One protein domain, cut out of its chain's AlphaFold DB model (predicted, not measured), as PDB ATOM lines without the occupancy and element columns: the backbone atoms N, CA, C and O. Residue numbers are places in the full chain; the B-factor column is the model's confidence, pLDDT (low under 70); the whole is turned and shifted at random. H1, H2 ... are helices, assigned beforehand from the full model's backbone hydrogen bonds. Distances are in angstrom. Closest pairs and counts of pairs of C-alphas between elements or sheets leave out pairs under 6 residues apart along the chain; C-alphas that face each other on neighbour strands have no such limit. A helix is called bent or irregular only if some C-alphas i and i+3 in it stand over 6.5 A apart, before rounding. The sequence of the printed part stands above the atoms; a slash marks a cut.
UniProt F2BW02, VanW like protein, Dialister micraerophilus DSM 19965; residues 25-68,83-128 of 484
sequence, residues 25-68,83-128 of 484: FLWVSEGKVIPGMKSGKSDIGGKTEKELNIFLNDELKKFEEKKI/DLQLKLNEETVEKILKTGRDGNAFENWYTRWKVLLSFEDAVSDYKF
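What this domain is: This is residues 25 to 68 and 83 to 128 of the 484 residues of the protein "VanW like protein" of Dialister micraerophilus DSM 19965 (UniProt F2BW02). The long stretch of residues 25 to 48, with no named element, winds between three spread-out helices: H1 and H2 meet steeply, and H3 sits toward one end. Toward the other end, residues 87 to 88 pair antiparallel with 126 to 127. The 90 printed residues include three named helices, H1, H2, H3, and no named strand: all helix, though under half, 39 residues, are in them. The whole is compact, radius of gyration of the C-alphas 13.8 A, spanning 44 by 22 by 19 A.

How they stand to each other: H1, residues 49 to 64, touches H2, residues 90 to 98, with residues 49 to 53 alone; the closest C-alphas, Glu 49 and Val 93, are 7.0 A apart. They run opposite ways at a steep tilt of 51 degrees. H3, residues 105 to 118, is apart from both. Every O i to N i+4 pair is within hydrogen-bond range in H1 and H3, 4 of 5 in H2.

Where its parts are: H1 begins at C-alpha 49 (164.652, 79.494, 168.680) and is 22.2 A long. H2 is 13.5 A and only just irregular: C-alphas 90 and 93 are 6.9 A apart. H3, 19.5 A, ends at C-alpha 118 (161.681, 76.310, 190.975).

The domain as a whole: Residues 69 to 82 are not printed; C-alphas 68 and 83 are 10.7 A apart. Residues 118 to 125 have pLDDT under 70.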
ATOM      1  N   PHE A  25     154.290  89.005 182.886       75.38
ATOM      2  CA  PHE A  25     153.846  89.404 181.551       75.38
ATOM      3  C   PHE A  25     154.781  90.424 180.898       75.38
ATOM      4  O   PHE A  25     154.759  90.552 179.680       75.38
ATOM      5  N   LEU A  26     155.633  91.098 181.678       75.50
ATOM      6  CA  LEU A  26     156.578  92.102 181.181       75.50
ATOM      7  C   LEU A  26     157.951  91.519 180.822       75.50
ATOM      8  O   LEU A  26     158.643  92.074 179.975       75.50
ATOM      9  N   TRP A  27     158.369  90.426 181.465       74.44
ATOM     10  CA  TRP A  27     159.705  89.836 181.261       74.44
ATOM     11  C   TRP A  27     159.721  88.635 180.308       74.44
ATOM     12  O   TRP A  27     160.785  88.138 179.938       74.44
ATOM     13  N   VAL A  28     158.544  88.176 179.883       76.06
ATOM     14  CA  VAL A  28     158.394  87.129 178.874       76.06
ATOM     15  C   VAL A  28     158.385  87.787 177.499       76.06
ATOM     16  O   VAL A  28     157.417  88.430 177.112       76.06
ATOM     17  N   SER A  29     159.483  87.625 176.765       76.31
ATOM     18  CA  SER A  29     159.614  88.114 175.390       76.31
ATOM     19  C   SER A  29     159.022  87.119 174.394       76.31
ATOM     20  O   SER A  29     159.059  85.902 174.600       76.31
ATOM     21  N   GLU A  30     158.445  87.635 173.315       77.12
ATOM     22  CA  GLU A  30     157.907  86.821 172.226       77.12
ATOM     23  C   GLU A  30     159.055  86.124 171.469       77.12
ATOM     24  O   GLU A  30     160.117  86.712 171.263       77.12
ATOM     25  N   GLY A  31     158.885  84.841 171.128       79.19
ATOM     26  CA  GLY A  31     159.898  84.055 170.405       79.19
ATOM     27  C   GLY A  31     161.157  83.652 171.197       79.19
ATOM     28  O   GLY A  31     162.129  83.192 170.594       79.19
ATOM     29  N   LYS A  32     161.172  83.817 172.528       87.56
ATOM     30  CA  LYS A  32     162.290  83.407 173.405       87.56
ATOM     31  C   LYS A  32     161.850  82.442 174.502       87.56
ATOM     32  O   LYS A  32     160.706  82.477 174.947       87.56
ATOM     33  N   VAL A  33     162.756  81.608 174.997       86.56
ATOM     34  CA  VAL A  33     162.490  80.732 176.152       86.56
ATOM     35  C   VAL A  33     162.200  81.576 177.398       86.56
ATOM     36  O   VAL A  33     162.830  82.615 177.607       86.56
ATOM     37  N   ILE A  34     161.232  81.160 178.221       86.81
ATOM     38  CA  ILE A  34     160.894  81.891 179.450       86.81
ATOM     39  C   ILE A  34     162.094  81.930 180.420       86.81
ATOM     40  O   ILE A  34     162.801  80.929 180.552       86.81
ATOM     41  N   PRO A  35     162.361  83.065 181.092       85.50
ATOM     42  CA  PRO A  35     163.466  83.163 182.046       85.50
ATOM     43  C   PRO A  35     163.365  82.141 183.189       85.50
ATOM     44  O   PRO A  35     162.274  81.895 183.702       85.50
ATOM     45  N   GLY A  36     164.506  81.582 183.607       81.75
ATOM     46  CA  GLY A  36     164.604  80.616 184.710       81.75
ATOM     47  C   GLY A  36     164.487  79.144 184.307       81.75
ATOM     48  O   GLY A  36     164.745  78.276 185.139       81.75
ATOM     49  N   MET A  37     164.152  78.856 183.045       85.31
ATOM     50  CA  MET A  37     164.132  77.491 182.518       85.31
ATOM     51  C   MET A  37     165.551  76.953 182.312       85.31
ATOM     52  O   MET A  37     166.407  77.643 181.755       85.31
ATOM     53  N   LYS A  38     165.787  75.703 182.711       83.50
ATOM     54  CA  LYS A  38     167.085  75.031 182.561       83.50
ATOM     55  C   LYS A  38     166.983  73.800 181.670       83.50
ATOM     56  O   LYS A  38     165.895  73.303 181.443       83.50
ATOM     57  N   SER A  39     168.112  73.340 181.144       78.56
ATOM     58  CA  SER A  39     168.291  71.977 180.631       78.56
ATOM     59  C   SER A  39     169.447  71.364 181.418       78.56
ATOM     60  O   SER A  39     170.609  71.769 181.268       78.56
ATOM     61  N   GLY A  40     169.123  70.488 182.371       74.56
ATOM     62  CA  GLY A  40     170.079  69.931 183.320       74.56
ATOM     63  C   GLY A  40     170.739  71.022 184.172       74.56
ATOM     64  O   GLY A  40     170.117  71.677 185.001       74.56
ATOM     65  N   LYS A  41     172.049  71.236 183.993       72.19
ATOM     66  CA  LYS A  41     172.789  72.280 184.737       72.19
ATOM     67  C   LYS A  41     172.847  73.630 184.016       72.19
ATOM     68  O   LYS A  41     173.355  74.592 184.592       72.19
ATOM     69  N   SER A  42     172.367  73.708 182.778       81.06
ATOM     70  CA  SER A  42     172.540  74.871 181.907       81.06
ATOM     71  C   SER A  42     171.281  75.735 181.875       81.06
ATOM     72  O   SER A  42     170.182  75.217 181.711       81.06
ATOM     73  N   ASP A  43     171.432  77.055 181.988       85.19
ATOM     74  CA  ASP A  43     170.323  78.002 181.817       85.19
ATOM     75  C   ASP A  43     170.011  78.198 180.325       85.19
ATOM     76  O   ASP A  43     170.892  78.538 179.524       85.19
ATOM     77  N   ILE A  44     168.753  77.955 179.952       87.44
ATOM     78  CA  ILE A  44     168.246  78.155 178.591       87.44
ATOM     79  C   ILE A  44     167.275  79.335 178.492       87.44
ATOM     80  O   ILE A  44     166.848  79.678 177.388       87.44
ATOM     81  N   GLY A  45     166.955  79.988 179.613       86.62
ATOM     82  CA  GLY A  45     166.083  81.151 179.660       86.62
ATOM     83  C   GLY A  45     166.582  82.289 178.766       86.62
ATOM     84  O   GLY A  45     167.767  82.610 178.716       86.62
ATOM     85  N   GLY A  46     165.668  82.911 178.020       86.25
ATOM     86  CA  GLY A  46     165.976  84.032 177.130       86.25
ATOM     87  C   GLY A  46     166.629  83.662 175.791       86.25
ATOM     88  O   GLY A  46     166.794  84.560 174.960       86.25
ATOM     89  N   LYS A  47     166.950  82.384 175.537       89.44
ATOM     90  CA  LYS A  47     167.427  81.926 174.222       89.44
ATOM     91  C   LYS A  47     166.334  82.079 173.164       89.44
ATOM     92  O   LYS A  47     165.162  81.799 173.418       89.44
ATOM     93  N   THR A  48     166.720  82.520 171.974       90.19
ATOM     94  CA  THR A  48     165.882  82.474 170.768       90.19
ATOM     95  C   THR A  48     165.759  81.044 170.245       90.19
ATOM     96  O   THR A  48     166.558  80.179 170.594       90.19
ATOM     97  N   GLU A  49     164.806  80.792 169.350       87.56
ATOM     98  CA  GLU A  49     164.652  79.494 168.680       87.56
ATOM     99  C   GLU A  49     165.959  78.980 168.042       87.56
ATOM    100  O   GLU A  49     166.309  77.809 168.190       87.56
ATOM    101  N   LYS A  50     166.725  79.855 167.373       87.38
ATOM    102  CA  LYS A  50     168.013  79.487 166.759       87.38
ATOM    103  C   LYS A  50     169.059  79.102 167.805       87.38
ATOM    104  O   LYS A  50     169.752  78.103 167.642       87.38
ATOM    105  N   GLU A  51     169.170  79.880 168.880       88.56
ATOM    106  CA  GLU A  51     170.124  79.617 169.965       88.56
ATOM    107  C   GLU A  51     169.757  78.363 170.763       88.56
ATOM    108  O   GLU A  51     170.647  77.624 171.181       88.56
ATOM    109  N   LEU A  52     168.460  78.108 170.953       86.50
ATOM    110  CA  LEU A  52     167.954  76.897 171.589       86.50
ATOM    111  C   LEU A  52     168.251  75.665 170.728       86.50
ATOM    112  O   LEU A  52     168.760  74.679 171.249       86.50
ATOM    113  N   ASN A  53     168.023  75.741 169.413       86.00
ATOM    114  CA  ASN A  53     168.380  74.671 168.479       86.00
ATOM    115  C   ASN A  53     169.877  74.341 168.514       86.00
ATOM    116  O   ASN A  53     170.247  73.171 168.557       86.00
ATOM    117  N   ILE A  54     170.752  75.351 168.505       87.31
ATOM    118  CA  ILE A  54     172.205  75.135 168.611       87.31
ATOM    119  C   ILE A  54     172.540  74.450 169.938       87.31
ATOM    120  O   ILE A  54     173.250  73.448 169.951       87.31
ATOM    121  N   PHE A  55     171.989  74.956 171.043       87.06
ATOM    122  CA  PHE A  55     172.231  74.414 172.374       87.06
ATOM    123  C   PHE A  55     171.796  72.943 172.496       87.06
ATOM    124  O   PHE A  55     172.587  72.111 172.937       87.06
ATOM    125  N   LEU A  56     170.579  72.606 172.061       84.94
ATOM    126  CA  LEU A  56     170.049  71.242 172.140       84.94
ATOM    127  C   LEU A  56     170.812  70.270 171.230       84.94
ATOM    128  O   LEU A  56     171.042  69.128 171.619       84.94
ATOM    129  N   ASN A  57     171.261  70.716 170.051       84.06
ATOM    130  CA  ASN A  57     172.114  69.904 169.177       84.06
ATOM    131  C   ASN A  57     173.505  69.655 169.785       84.06
ATOM    132  O   ASN A  57     174.069  68.576 169.609       84.06
ATOM    133  N   ASP A  58     174.070  70.622 170.506       85.94
ATOM    134  CA  ASP A  58     175.340  70.429 171.212       85.94
ATOM    135  C   ASP A  58     175.186  69.518 172.443       85.94
ATOM    136  O   ASP A  58     176.078  68.712 172.719       85.94
ATOM    137  N   GLU A  59     174.064  69.587 173.169       82.81
ATOM    138  CA  GLU A  59     173.745  68.603 174.215       82.81
ATOM    139  C   GLU A  59     173.549  67.201 173.638       82.81
ATOM    140  O   GLU A  59     174.077  66.240 174.197       82.81
ATOM    141  N   LEU A  60     172.872  67.089 172.493       83.31
ATOM    142  CA  LEU A  60     172.692  65.828 171.780       83.31
ATOM    143  C   LEU A  60     174.042  65.186 171.433       83.31
ATOM    144  O   LEU A  60     174.254  64.025 171.764       83.31
ATOM    145  N   LYS A  61     174.992  65.943 170.866       84.75
ATOM    146  CA  LYS A  61     176.343  65.430 170.564       84.75
ATOM    147  C   LYS A  61     177.068  64.913 171.806       84.75
ATOM    148  O   LYS A  61     177.660  63.839 171.775       84.75
ATOM    149  N   LYS A  62     176.995  65.646 172.923       84.00
ATOM    150  CA  LYS A  62     177.579  65.201 174.203       84.00
ATOM    151  C   LYS A  62     176.902  63.938 174.732       84.00
ATOM    152  O   LYS A  62     177.537  63.132 175.407       84.00
ATOM    153  N   PHE A  63     175.610  63.778 174.471       82.56
ATOM    154  CA  PHE A  63     174.866  62.580 174.835       82.56
ATOM    155  C   PHE A  63     175.231  61.387 173.936       82.56
ATOM    156  O   PHE A  63     175.393  60.281 174.444       82.56
ATOM    157  N   GLU A  64     175.461  61.606 172.637       85.25
ATOM    158  CA  GLU A  64     175.912  60.587 171.676       85.25
ATOM    159  C   GLU A  64     177.298  60.003 171.992       85.25
ATOM    160  O   GLU A  64     177.566  58.847 171.661       85.25
ATOM    161  N   GLU A  65     178.170  60.764 172.660       87.12
ATOM    162  CA  GLU A  65     179.478  60.285 173.133       87.12
ATOM    163  C   GLU A  65     179.375  59.282 174.296       87.12
ATOM    164  O   GLU A  65     180.341  58.571 174.596       87.12
ATOM    165  N   LYS A  66     178.216  59.201 174.960       88.88
ATOM    166  CA  LYS A  66     177.994  58.256 176.057       88.88
ATOM    167  C   LYS A  66     177.780  56.831 175.538       88.88
ATOM    168  O   LYS A  66     177.575  56.566 174.351       88.88
ATOM    169  N   LYS A  67     177.814  55.885 176.472       91.19
ATOM    170  CA  LYS A  67     177.550  54.467 176.230       91.19
ATOM    171  C   LYS A  67     176.469  53.985 177.182       91.19
ATOM    172  O   LYS A  67     176.490  54.342 178.357       91.19
ATOM    173  N   ILE A  68     175.573  53.148 176.679       91.75
ATOM    174  CA  ILE A  68     174.663  52.366 177.510       91.75
ATOM    175  C   ILE A  68     175.442  51.146 177.993       91.75
ATOM    176  O   ILE A  68     175.945  50.373 177.175       91.75
ATOM    177  N   ASP A  83     175.620  55.095 167.906       87.81
ATOM    178  CA  ASP A  83     175.152  54.088 166.947       87.81
ATOM    179  C   ASP A  83     173.628  54.148 166.764       87.81
ATOM    180  O   ASP A  83     173.124  53.764 165.713       87.81
ATOM    181  N   LEU A  84     172.893  54.664 167.755       85.69
ATOM    182  CA  LEU A  84     171.428  54.703 167.775       85.69
ATOM    183  C   LEU A  84     170.826  55.856 166.953       85.69
ATOM    184  O   LEU A  84     169.601  55.952 166.863       85.69
ATOM    185  N   GLN A  85     171.667  56.695 166.328       84.81
ATOM    186  CA  GLN A  85     171.264  57.778 165.419       84.81
ATOM    187  C   GLN A  85     170.200  58.696 166.039       84.81
ATOM    188  O   GLN A  85     169.086  58.819 165.516       84.81
ATOM    189  N   LEU A  86     170.517  59.293 167.188       82.06
ATOM    190  CA  LEU A  86     169.555  60.110 167.910       82.06
ATOM    191  C   LEU A  86     169.235  61.381 167.123       82.06
ATOM    192  O   LEU A  86     170.074  61.982 166.455       82.06
ATOM    193  N   LYS A  87     167.980  61.800 167.219       81.44
ATOM    194  CA  LYS A  87     167.469  63.045 166.668       81.44
ATOM    195  C   LYS A  87     166.664  63.750 167.740       81.44
ATOM    196  O   LYS A  87     165.899  63.124 168.474       81.44
ATOM    197  N   LEU A  88     166.802  65.067 167.804       77.75
ATOM    198  CA  LEU A  88     165.881  65.878 168.584       77.75
ATOM    199  C   LEU A  88     164.472  65.727 167.991       77.75
ATOM    200  O   LEU A  88     164.315  65.766 166.769       77.75
ATOM    201  N   ASN A  89     163.454  65.538 168.830       76.38
ATOM    202  CA  ASN A  89     162.080  65.574 168.346       76.38
ATOM    203  C   ASN A  89     161.757  66.989 167.817       76.38
ATOM    204  O   ASN A  89     162.091  67.988 168.456       76.38
ATOM    205  N   GLU A  90     161.126  67.080 166.642       75.12
ATOM    206  CA  GLU A  90     160.844  68.356 165.957       75.12
ATOM    207  C   GLU A  90     159.982  69.291 166.823       75.12
ATOM    208  O   GLU A  90     160.157  70.506 166.810       75.12
ATOM    209  N   GLU A  91     159.118  68.715 167.660       80.56
ATOM    210  CA  GLU A  91     158.236  69.452 168.566       80.56
ATOM    211  C   GLU A  91     158.930  69.958 169.841       80.56
ATOM    212  O   GLU A  91     158.346  70.758 170.568       80.56
ATOM    213  N   THR A  92     160.144  69.498 170.169       81.44
ATOM    214  CA  THR A  92     160.796  69.806 171.459       81.44
ATOM    215  C   THR A  92     161.045  71.302 171.613       81.44
ATOM    216  O   THR A  92     160.714  71.898 172.638       81.44
ATOM    217  N   VAL A  93     161.571  71.935 170.564       83.81
ATOM    218  CA  VAL A  93     161.826  73.381 170.535       83.81
ATOM    219  C   VAL A  93     160.521  74.162 170.647       83.81
ATOM    220  O   VAL A  93     160.433  75.110 171.426       83.81
ATOM    221  N   GLU A  94     159.484  73.733 169.928       84.38
ATOM    222  CA  GLU A  94     158.173  74.376 169.958       84.38
ATOM    223  C   GLU A  94     157.513  74.262 171.341       84.38
ATOM    224  O   GLU A  94     157.028  75.262 171.871       84.38
ATOM    225  N   LYS A  95     157.552  73.082 171.974       83.50
ATOM    226  CA  LYS A  95     157.036  72.849 173.336       83.50
ATOM    227  C   LYS A  95     157.743  73.731 174.366       83.50
ATOM    228  O   LYS A  95     157.087  74.380 175.184       83.50
ATOM    229  N   ILE A  96     159.071  73.824 174.288       85.00
ATOM    230  CA  ILE A  96     159.870  74.696 175.159       85.00
ATOM    231  C   ILE A  96     159.478  76.169 174.956       85.00
ATOM    232  O   ILE A  96     159.250  76.896 175.925       85.00
ATOM    233  N   LEU A  97     159.324  76.617 173.705       84.94
ATOM    234  CA  LEU A  97     158.929  77.993 173.389       84.94
ATOM    235  C   LEU A  97     157.471  78.306 173.771       84.94
ATOM    236  O   LEU A  97     157.177  79.434 174.172       84.94
ATOM    237  N   LYS A  98     156.557  77.335 173.710       86.69
ATOM    238  CA  LYS A  98     155.150  77.490 174.123       86.69
ATOM    239  C   LYS A  98     154.936  77.423 175.637       86.69
ATOM    240  O   LYS A  98     153.881  77.839 176.125       86.69
ATOM    241  N   THR A  99     155.922  76.959 176.405       85.69
ATOM    242  CA  THR A  99     155.802  76.842 177.865       85.69
ATOM    243  C   THR A  99     155.490  78.199 178.509       85.69
ATOM    244  O   THR A  99     156.152  79.205 178.247       85.69
ATOM    245  N   GLY A 100     154.443  78.244 179.343       81.06
ATOM    246  CA  GLY A 100     153.944  79.479 179.959       81.06
ATOM    247  C   GLY A 100     153.238  80.439 178.987       81.06
ATOM    248  O   GLY A 100     153.082  81.622 179.318       81.06
ATOM    249  N   ARG A 101     152.848  79.967 177.792       84.50
ATOM    250  CA  ARG A 101     152.128  80.740 176.762       84.50
ATOM    251  C   ARG A 101     150.869  80.057 176.209       84.50
ATOM    252  O   ARG A 101     150.020  80.771 175.689       84.50
ATOM    253  N   ASP A 102     150.731  78.739 176.344       83.12
ATOM    254  CA  ASP A 102     149.647  77.948 175.722       83.12
ATOM    255  C   ASP A 102     148.421  77.713 176.636       83.12
ATOM    256  O   ASP A 102     147.392  77.213 176.192       83.12
ATOM    257  N   GLY A 103     148.514  78.078 177.922       79.56
ATOM    258  CA  GLY A 103     147.422  77.948 178.898       79.56
ATOM    259  C   GLY A 103     146.570  79.212 179.048       79.56
ATOM    260  O   GLY A 103     146.775  80.227 178.374       79.56
ATOM    261  N   ASN A 104     145.630  79.198 179.996       85.56
ATOM    262  CA  ASN A 104     144.888  80.412 180.357       85.56
ATOM    263  C   ASN A 104     145.773  81.425 181.120       85.56
ATOM    264  O   ASN A 104     146.892  81.128 181.543       85.56
ATOM    265  N   ALA A 105     145.292  82.662 181.301       80.69
ATOM    266  CA  ALA A 105     146.089  83.736 181.907       80.69
ATOM    267  C   ALA A 105     146.619  83.388 183.313       80.69
ATOM    268  O   ALA A 105     147.734  83.782 183.656       80.69
ATOM    269  N   PHE A 106     145.858  82.627 184.104       82.19
ATOM    270  CA  PHE A 106     146.270  82.186 185.435       82.19
ATOM    271  C   PHE A 106     147.297  81.048 185.371       82.19
ATOM    272  O   PHE A 106     148.313  81.106 186.060       82.19
ATOM    273  N   GLU A 107     147.086  80.055 184.506       83.12
ATOM    274  CA  GLU A 107     148.025  78.949 184.270       83.12
ATOM    275  C   GLU A 107     149.377  79.446 183.763       83.12
ATOM    276  O   GLU A 107     150.422  79.045 184.277       83.12
ATOM    277  N   ASN A 108     149.371  80.363 182.796       84.56
ATOM    278  CA  ASN A 108     150.585  80.974 182.267       84.56
ATOM    279  C   ASN A 108     151.296  81.802 183.341       84.56
ATOM    280  O   ASN A 108     152.514  81.710 183.476       84.56
ATOM    281  N   TRP A 109     150.550  82.582 184.130       85.62
ATOM    282  CA  TRP A 109     151.101  83.352 185.246       85.62
ATOM    283  C   TRP A 109     151.756  82.446 186.299       85.62
ATOM    284  O   TRP A 109     152.905  82.681 186.678       85.62
ATOM    285  N   TYR A 110     151.069  81.379 186.714       85.00
ATOM    286  CA  TYR A 110     151.584  80.404 187.672       85.00
ATOM    287  C   TYR A 110     152.816  79.673 187.130       85.00
ATOM    288  O   TYR A 110     153.838  79.614 187.807       85.00
ATOM    289  N   THR A 111     152.760  79.186 185.887       83.50
ATOM    290  CA  THR A 111     153.869  78.473 185.229       83.50
ATOM    291  C   THR A 111     155.113  79.349 185.130       83.50
ATOM    292  O   THR A 111     156.208  78.897 185.444       83.50
ATOM    293  N   ARG A 112     154.970  80.628 184.765       85.81
ATOM    294  CA  ARG A 112     156.108  81.563 184.679       85.81
ATOM    295  C   ARG A 112     156.778  81.780 186.034       85.81
ATOM    296  O   ARG A 112     158.002  81.760 186.111       85.81
ATOM    297  N   TRP A 113     155.992  81.950 187.098       82.44
ATOM    298  CA  TRP A 113     156.528  82.052 188.459       82.44
ATOM    299  C   TRP A 113     157.177  80.753 188.921       82.44
ATOM    300  O   TRP A 113     158.270  80.776 189.484       82.44
ATOM    301  N   LYS A 114     156.522  79.623 188.652       82.81
ATOM    302  CA  LYS A 114     157.019  78.294 188.991       82.81
ATOM    303  C   LYS A 114     158.372  78.042 188.334       82.81
ATOM    304  O   LYS A 114     159.301  77.684 189.042       82.81
ATOM    305  N   VAL A 115     158.512  78.285 187.034       83.50
ATOM    306  CA  VAL A 115     159.771  78.063 186.306       83.50
ATOM    307  C   VAL A 115     160.878  78.994 186.809       83.50
ATOM    308  O   VAL A 115     161.990  78.534 187.049       83.50
ATOM    309  N   LEU A 116     160.564  80.268 187.073       82.19
ATOM    310  CA  LEU A 116     161.534  81.243 187.581       82.19
ATOM    311  C   LEU A 116     162.043  80.918 188.997       82.19
ATOM    312  O   LEU A 116     163.213  81.151 189.292       82.19
ATOM    313  N   LEU A 117     161.169  80.414 189.876       79.44
ATOM    314  CA  LEU A 117     161.488  80.150 191.287       79.44
ATOM    315  C   LEU A 117     161.939  78.710 191.559       79.44
ATOM    316  O   LEU A 117     162.695  78.480 192.499       79.44
ATOM    317  N   SER A 118     161.462  77.749 190.765       69.31
ATOM    318  CA  SER A 118     161.681  76.310 190.975       69.31
ATOM    319  C   SER A 118     162.730  75.724 190.029       69.31
ATOM    320  O   SER A 118     163.109  74.575 190.225       69.31
ATOM    321  N   PHE A 119     163.203  76.496 189.039       65.62
ATOM    322  CA  PHE A 119     164.186  76.072 188.036       65.62
ATOM    323  C   PHE A 119     163.804  74.747 187.363       65.62
ATOM    324  O   PHE A 119     164.542  73.770 187.439       65.62
ATOM    325  N   GLU A 120     162.619  74.706 186.754       67.00
ATOM    326  CA  GLU A 120     162.121  73.502 186.082       67.00
ATOM    327  C   GLU A 120     162.999  73.157 184.868       67.00
ATOM    328  O   GLU A 120     163.354  74.039 184.073       67.00
ATOM    329  N   ASP A 121     163.359  71.877 184.751       64.12
ATOM    330  CA  ASP A 121     164.138  71.356 183.632       64.12
ATOM    331  C   ASP A 121     163.252  71.181 182.394       64.12
ATOM    332  O   ASP A 121     162.161  70.608 182.444       64.12
ATOM    333  N   ALA A 122     163.741  71.661 181.258       64.88
ATOM    334  CA  ALA A 122     163.211  71.349 179.950       64.88
ATOM    335  C   ALA A 122     163.485  69.873 179.652       64.88
ATOM    336  O   ALA A 122     164.626  69.414 179.697       64.88
ATOM    337  N   VAL A 123     162.426  69.130 179.339       61.91
ATOM    338  CA  VAL A 123     162.548  67.735 178.919       61.91
ATOM    339  C   VAL A 123     163.137  67.713 177.513       61.91
ATOM    340  O   VAL A 123     162.486  68.112 176.545       61.91
ATOM    341  N   SER A 124     164.374  67.245 177.403       63.59
ATOM    342  CA  SER A 124     164.979  66.923 176.115       63.59
ATOM    343  C   SER A 124     164.399  65.603 175.613       63.59
ATOM    344  O   SER A 124     164.851  64.528 175.989       63.59
ATOM    345  N   ASP A 125     163.360  65.698 174.786       68.75
ATOM    346  CA  ASP A 125     162.705  64.549 174.158       68.75
ATOM    347  C   ASP A 125     163.487  64.130 172.897       68.75
ATOM    348  O   ASP A 125     163.479  64.822 171.867       68.75
ATOM    349  N   TYR A 126     164.228  63.025 173.010       73.62
ATOM    350  CA  TYR A 126     165.044  62.463 171.936       73.62
ATOM    351  C   TYR A 126     164.318  61.303 171.252       73.62
ATOM    352  O   TYR A 126     163.897  60.343 171.891       73.62
ATOM    353  N   LYS A 127     164.260  61.332 169.919       77.69
ATOM    354  CA  LYS A 127     163.885  60.174 169.105       77.69
ATOM    355  C   LYS A 127     165.149  59.428 168.695       77.69
ATOM    356  O   LYS A 127     166.115  60.037 168.253       77.69
ATOM    357  N   PHE A 128     165.137  58.108 168.788       82.81
ATOM    358  CA  PHE A 128     166.240  57.263 168.333       82.81
ATOM    359  C   PHE A 128     165.743  56.220 167.337       82.81
ATOM    360  O   PHE A 128     164.543  55.939 167.236       82.81
TER     361      PHE A 128